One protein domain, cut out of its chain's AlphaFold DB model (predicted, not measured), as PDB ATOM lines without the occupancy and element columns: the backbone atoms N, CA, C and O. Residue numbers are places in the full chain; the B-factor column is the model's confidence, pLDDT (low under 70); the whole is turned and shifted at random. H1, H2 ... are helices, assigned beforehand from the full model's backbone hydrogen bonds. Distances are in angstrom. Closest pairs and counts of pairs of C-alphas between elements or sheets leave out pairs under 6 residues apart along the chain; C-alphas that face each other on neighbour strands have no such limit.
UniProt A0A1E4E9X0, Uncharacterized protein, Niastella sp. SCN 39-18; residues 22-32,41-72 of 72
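Overview. This is residues 22 to 32 and 41 to 72 of the 72 residues of an uncharacterized protein of Niastella sp. SCN 39-18 (UniProt A0A1E4E9X0). One long straight helix, H2, makes the length of this model, and the short helix H1 stands crosswise beside it, its end at Tyr 28 near Asn 51 of H2. Much of H2 stands free: residues 42 to 46 and 53 to 70. The printed part has 43 residues, with two named helices, H1 then H2, and no named strand; its class is all helix. It is extended, a rod of 47 by 21 by 10 A, with a radius of gyration of the C-alphas of 14.5 A.

Arrangement. Look first at H1, residues 22 to 28, then at H2, residues 42 to 70: they are close but not clearly touching, with the closest C-alphas, those of Tyr 28 and Asn 51, 6.7 A apart. Their lines are about perpendicular, at 86 degrees. In both helices every O i to N i+4 pair is within hydrogen-bond range.

Along the chain. Find C-alpha 22 at (35.569, -57.048, -3.027); from there H1 runs 9.5 A to C-alpha 28. H2 runs 42.8 A from C-alpha 42 at (33.420, -48.634, 18.409) to C-alpha 70 at (36.516, -25.003, -17.171).

Size, cuts and confidence. The C-alphas farthest apart, those of Thr 41 and Arg 72, are 47.8 A apart. Residues 33 to 40 are not printed, and C-alphas 32 and 41 are 16.1 A apart across this cut. Confidence is low, with pLDDT under 70, at residues 22 to 24, 28, 30 to 32 and 72.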
ATOM      1  N   LEU A  22      37.019 -57.078  -2.807       67.94
ATOM      2  CA  LEU A  22      35.569 -57.048  -3.027       67.94
ATOM      3  C   LEU A  22      34.742 -56.915  -1.738       67.94
ATOM      4  O   LEU A  22      33.716 -56.245  -1.723       67.94
ATOM      5  N   ARG A  23      35.194 -57.533  -0.644       68.44
ATOM      6  CA  ARG A  23      34.571 -57.456   0.682       68.44
ATOM      7  C   ARG A  23      34.788 -56.074   1.301       68.44
ATOM      8  O   ARG A  23      33.837 -55.499   1.814       68.44
ATOM      9  N   GLN A  24      35.994 -55.517   1.155       67.69
ATOM     10  CA  GLN A  24      36.297 -54.140   1.559       67.69
ATOM     11  C   GLN A  24      35.471 -53.128   0.756       67.69
ATOM     12  O   GLN A  24      34.891 -52.225   1.344       67.69
ATOM     13  N   ILE A  25      35.336 -53.314  -0.563       71.50
ATOM     14  CA  ILE A  25      34.488 -52.470  -1.421       71.50
ATOM     15  C   ILE A  25      33.006 -52.591  -1.024       71.50
ATOM     16  O   ILE A  25      32.312 -51.582  -0.942       71.50
ATOM     17  N   ALA A  26      32.502 -53.794  -0.733       70.81
ATOM     18  CA  ALA A  26      31.114 -53.989  -0.303       70.81
ATOM     19  C   ALA A  26      30.816 -53.369   1.077       70.81
ATOM     20  O   ALA A  26      29.725 -52.839   1.292       70.81
ATOM     21  N   GLU A  27      31.781 -53.412   1.999       71.12
ATOM     22  CA  GLU A  27      31.713 -52.727   3.297       71.12
ATOM     23  C   GLU A  27      31.808 -51.201   3.130       71.12
ATOM     24  O   GLU A  27      31.065 -50.467   3.781       71.12
ATOM     25  N   TYR A  28      32.640 -50.730   2.195       67.19
ATOM     26  CA  TYR A  28      32.795 -49.319   1.832       67.19
ATOM     27  C   TYR A  28      31.508 -48.726   1.236       67.19
ATOM     28  O   TYR A  28      31.113 -47.609   1.568       67.19
ATOM     29  N   LEU A  29      30.838 -49.480   0.361       70.94
ATOM     30  CA  LEU A  29      29.604 -49.073  -0.317       70.94
ATOM     31  C   LEU A  29      28.334 -49.329   0.517       70.94
ATOM     32  O   LEU A  29      27.231 -49.127   0.015       70.94
ATOM     33  N   TYR A  30      28.461 -49.787   1.769       62.62
ATOM     34  CA  TYR A  30      27.335 -50.181   2.634       62.62
ATOM     35  C   TYR A  30      26.385 -51.222   2.024       62.62
ATOM     36  O   TYR A  30      25.236 -51.342   2.446       62.62
ATOM     37  N   LEU A  31      26.860 -52.013   1.060       66.19
ATOM     38  CA  LEU A  31      26.050 -53.028   0.378       66.19
ATOM     39  C   LEU A  31      25.830 -54.269   1.253       66.19
ATOM     40  O   LEU A  31      24.895 -55.039   1.036       66.19
ATOM     41  N   LYS A  32      26.673 -54.463   2.273       64.81
ATOM     42  CA  LYS A  32      26.530 -55.554   3.238       64.81
ATOM     43  C   LYS A  32      25.576 -55.144   4.364       64.81
ATOM     44  O   LYS A  32      25.895 -54.291   5.190       64.81
ATOM     45  N   THR A  41      30.776 -52.643  17.472       81.56
ATOM     46  CA  THR A  41      32.053 -52.185  18.025       81.56
ATOM     47  C   THR A  41      32.297 -50.707  17.719       81.56
ATOM     48  O   THR A  41      31.904 -50.178  16.675       81.56
ATOM     49  N   GLN A  42      32.995 -50.020  18.623       79.94
ATOM     50  CA  GLN A  42      33.420 -48.634  18.409       79.94
ATOM     51  C   GLN A  42      34.358 -48.506  17.195       79.94
ATOM     52  O   GLN A  42      34.271 -47.537  16.444       79.94
ATOM     53  N   TRP A  43      35.181 -49.527  16.938       76.88
ATOM     54  CA  TRP A  43      36.072 -49.612  15.777       76.88
ATOM     55  C   TRP A  43      35.323 -49.542  14.445       76.88
ATOM     56  O   TRP A  43      35.742 -48.817  13.547       76.88
ATOM     57  N   MET A  44      34.156 -50.182  14.343       78.00
ATOM     58  CA  MET A  44      33.314 -50.117  13.146       78.00
ATOM     59  C   MET A  44      32.801 -48.693  12.864       78.00
ATOM     60  O   MET A  44      32.708 -48.287  11.704       78.00
ATOM     61  N   LYS A  45      32.523 -47.894  13.907       78.00
ATOM     62  CA  LYS A  45      32.149 -46.476  13.745       78.00
ATOM     63  C   LYS A  45      33.311 -45.649  13.194       78.00
ATOM     64  O   LYS A  45      33.087 -44.818  12.317       78.00
ATOM     65  N   TYR A  46      34.538 -45.896  13.660       82.25
ATOM     66  CA  TYR A  46      35.729 -45.226  13.126       82.25
ATOM     67  C   TYR A  46      35.998 -45.606  11.670       82.25
ATOM     68  O   TYR A  46      36.242 -44.720  10.855       82.25
ATOM     69  N   MET A  47      35.868 -46.889  11.319       80.69
ATOM     70  CA  MET A  47      36.007 -47.350   9.933       80.69
ATOM     71  C   MET A  47      35.000 -46.652   9.012       80.69
ATOM     72  O   MET A  47      35.372 -46.120   7.970       80.69
ATOM     73  N   HIS A  48      33.738 -46.558   9.441       78.69
ATOM     74  CA  HIS A  48      32.689 -45.839   8.719       78.69
ATOM     75  C   HIS A  48      32.987 -44.330   8.609       78.69
ATOM     76  O   HIS A  48      32.755 -43.719   7.567       78.69
ATOM     77  N   GLY A  49      33.507 -43.715   9.674       81.94
ATOM     78  CA  GLY A  49      33.865 -42.297   9.697       81.94
ATOM     79  C   GLY A  49      34.957 -41.949   8.686       81.94
ATOM     80  O   GLY A  49      34.774 -41.032   7.887       81.94
ATOM     81  N   ILE A  50      36.047 -42.721   8.670       84.69
ATOM     82  CA  ILE A  50      37.156 -42.543   7.716       84.69
ATOM     83  C   ILE A  50      36.644 -42.657   6.273       84.69
ATOM     84  O   ILE A  50      36.982 -41.828   5.428       84.69
ATOM     85  N   ASN A  51      35.742 -43.607   6.021       85.94
ATOM     86  CA  ASN A  51      35.085 -43.785   4.732       85.94
ATOM     87  C   ASN A  51      34.360 -42.529   4.244       85.94
ATOM     88  O   ASN A  51      34.580 -42.057   3.127       85.94
ATOM     89  N   ARG A  52      33.528 -41.943   5.112       84.38
ATOM     90  CA  ARG A  52      32.781 -40.717   4.800       84.38
ATOM     91  C   ARG A  52      33.723 -39.564   4.466       84.38
ATOM     92  O   ARG A  52      33.517 -38.890   3.462       84.38
ATOM     93  N   ILE A  53      34.769 -39.367   5.272       89.81
ATOM     94  CA  ILE A  53      35.748 -38.288   5.067       89.81
ATOM     95  C   ILE A  53      36.444 -38.441   3.709       89.81
ATOM     96  O   ILE A  53      36.587 -37.459   2.983       89.81
ATOM     97  N   SER A  54      36.816 -39.667   3.330       86.25
ATOM     98  CA  SER A  54      37.484 -39.917   2.049       86.25
ATOM     99  C   SER A  54      36.608 -39.583   0.831       86.25
ATOM    100  O   SER A  54      37.097 -38.954  -0.106       86.25
ATOM    101  N   ILE A  55      35.300 -39.879   0.872       87.44
ATOM    102  CA  ILE A  55      34.337 -39.465  -0.168       87.44
ATOM    103  C   ILE A  55      34.199 -37.943  -0.239       87.44
ATOM    104  O   ILE A  55      34.208 -37.382  -1.334       87.44
ATOM    105  N   PHE A  56      34.108 -37.263   0.906       91.25
ATOM    106  CA  PHE A  56      34.013 -35.801   0.934       91.25
ATOM    107  C   PHE A  56      35.245 -35.134   0.313       91.25
ATOM    108  O   PHE A  56      35.103 -34.242  -0.523       91.25
ATOM    109  N   LEU A  57      36.448 -35.589   0.674       93.00
ATOM    110  CA  LEU A  57      37.696 -35.074   0.105       93.00
ATOM    111  C   LEU A  57      37.818 -35.379  -1.393       93.00
ATOM    112  O   LEU A  57      38.258 -34.518  -2.154       93.00
ATOM    113  N   PHE A  58      37.389 -36.566  -1.830       94.31
ATOM    114  CA  PHE A  58      37.376 -36.936  -3.244       94.31
ATOM    115  C   PHE A  58      36.457 -36.023  -4.067       94.31
ATOM    116  O   PHE A  58      36.883 -35.472  -5.082       94.31
ATOM    117  N   ILE A  59      35.221 -35.802  -3.611       95.69
ATOM    118  CA  ILE A  59      34.268 -34.908  -4.287       95.69
ATOM    119  C   ILE A  59      34.798 -33.470  -4.307       95.69
ATOM    120  O   ILE A  59      34.735 -32.811  -5.344       95.69
ATOM    121  N   LEU A  60      35.373 -32.986  -3.201       96.38
ATOM    122  CA  LEU A  60      35.987 -31.660  -3.141       96.38
ATOM    123  C   LEU A  60      37.106 -31.509  -4.183       96.38
ATOM    124  O   LEU A  60      37.140 -30.518  -4.914       96.38
ATOM    125  N   ALA A  61      37.987 -32.505  -4.295       97.50
ATOM    126  CA  ALA A  61      39.047 -32.517  -5.297       97.50
ATOM    127  C   ALA A  61      38.487 -32.523  -6.731       97.50
ATOM    128  O   ALA A  61      38.976 -31.772  -7.576       97.50
ATOM    129  N   MET A  62      37.431 -33.302  -6.996       97.56
ATOM    130  CA  MET A  62      36.746 -33.325  -8.295       97.56
ATOM    131  C   MET A  62      36.145 -31.963  -8.657       97.56
ATOM    132  O   MET A  62      36.281 -31.525  -9.798       97.56
ATOM    133  N   ILE A  63      35.539 -31.258  -7.696       97.31
ATOM    134  CA  ILE A  63      35.002 -29.904  -7.900       97.31
ATOM    135  C   ILE A  63      36.130 -28.923  -8.241       97.31
ATOM    136  O   ILE A  63      36.028 -28.189  -9.224       97.31
ATOM    137  N   ILE A  64      37.224 -28.926  -7.470       97.31
ATOM    138  CA  ILE A  64      38.385 -28.054  -7.717       97.31
ATOM    139  C   ILE A  64      38.960 -28.311  -9.115       97.31
ATOM    140  O   ILE A  64      39.243 -27.366  -9.854       97.31
ATOM    141  N   LEU A  65      39.111 -29.583  -9.489       97.19
ATOM    142  CA  LEU A  65      39.629 -29.983 -10.791       97.19
ATOM    143  C   LEU A  65      38.701 -29.546 -11.931       97.19
ATOM    144  O   LEU A  65      39.184 -28.971 -12.903       97.19
ATOM    145  N   ALA A  66      37.388 -29.746 -11.794       97.12
ATOM    146  CA  ALA A  66      36.403 -29.314 -12.784       97.12
ATOM    147  C   ALA A  66      36.420 -27.790 -12.978       97.12
ATOM    148  O   ALA A  66      36.485 -27.316 -14.111       97.12
ATOM    149  N   ILE A  67      36.452 -27.016 -11.886       97.38
ATOM    150  CA  ILE A  67      36.557 -25.550 -11.944       97.38
ATOM    151  C   ILE A  67      37.849 -25.132 -12.651       97.38
ATOM    152  O   ILE A  67      37.823 -24.240 -13.497       97.38
ATOM    153  N   LYS A  68      38.976 -25.775 -12.330       95.88
ATOM    154  CA  LYS A  68      40.273 -25.480 -12.954       95.88
ATOM    155  C   LYS A  68      40.296 -25.828 -14.444       95.88
ATOM    156  O   LYS A  68      40.969 -25.135 -15.196       95.88
ATOM    157  N   LEU A  69      39.589 -26.879 -14.859       95.25
ATOM    158  CA  LEU A  69      39.498 -27.297 -16.257       95.25
ATOM    159  C   LEU A  69      38.599 -26.358 -17.078       95.25
ATOM    160  O   LEU A  69      38.931 -26.068 -18.216       95.25
ATOM    161  N   ILE A  70      37.491 -25.880 -16.496       96.19
ATOM    162  CA  ILE A  70      36.516 -25.003 -17.171       96.19
ATOM    163  C   ILE A  70      36.977 -23.536 -17.198       96.19
ATOM    164  O   ILE A  70      36.657 -22.809 -18.131       96.19
ATOM    165  N   ARG A  71      37.705 -23.070 -16.174       87.88
ATOM    166  CA  ARG A  71      38.264 -21.702 -16.118       87.88
ATOM    167  C   ARG A  71      39.596 -21.547 -16.863       87.88
ATOM    168  O   ARG A  71      40.210 -20.485 -16.757       87.88
ATOM    169  N   ARG A  72      40.063 -22.603 -17.522       57.94
ATOM    170  CA  ARG A  72      41.230 -22.590 -18.403       57.94
ATOM    171  C   ARG A  72      40.772 -22.401 -19.839       57.94
ATOM    172  O   ARG A  72      41.511 -21.707 -20.564       57.94
TER     173      ARG A  72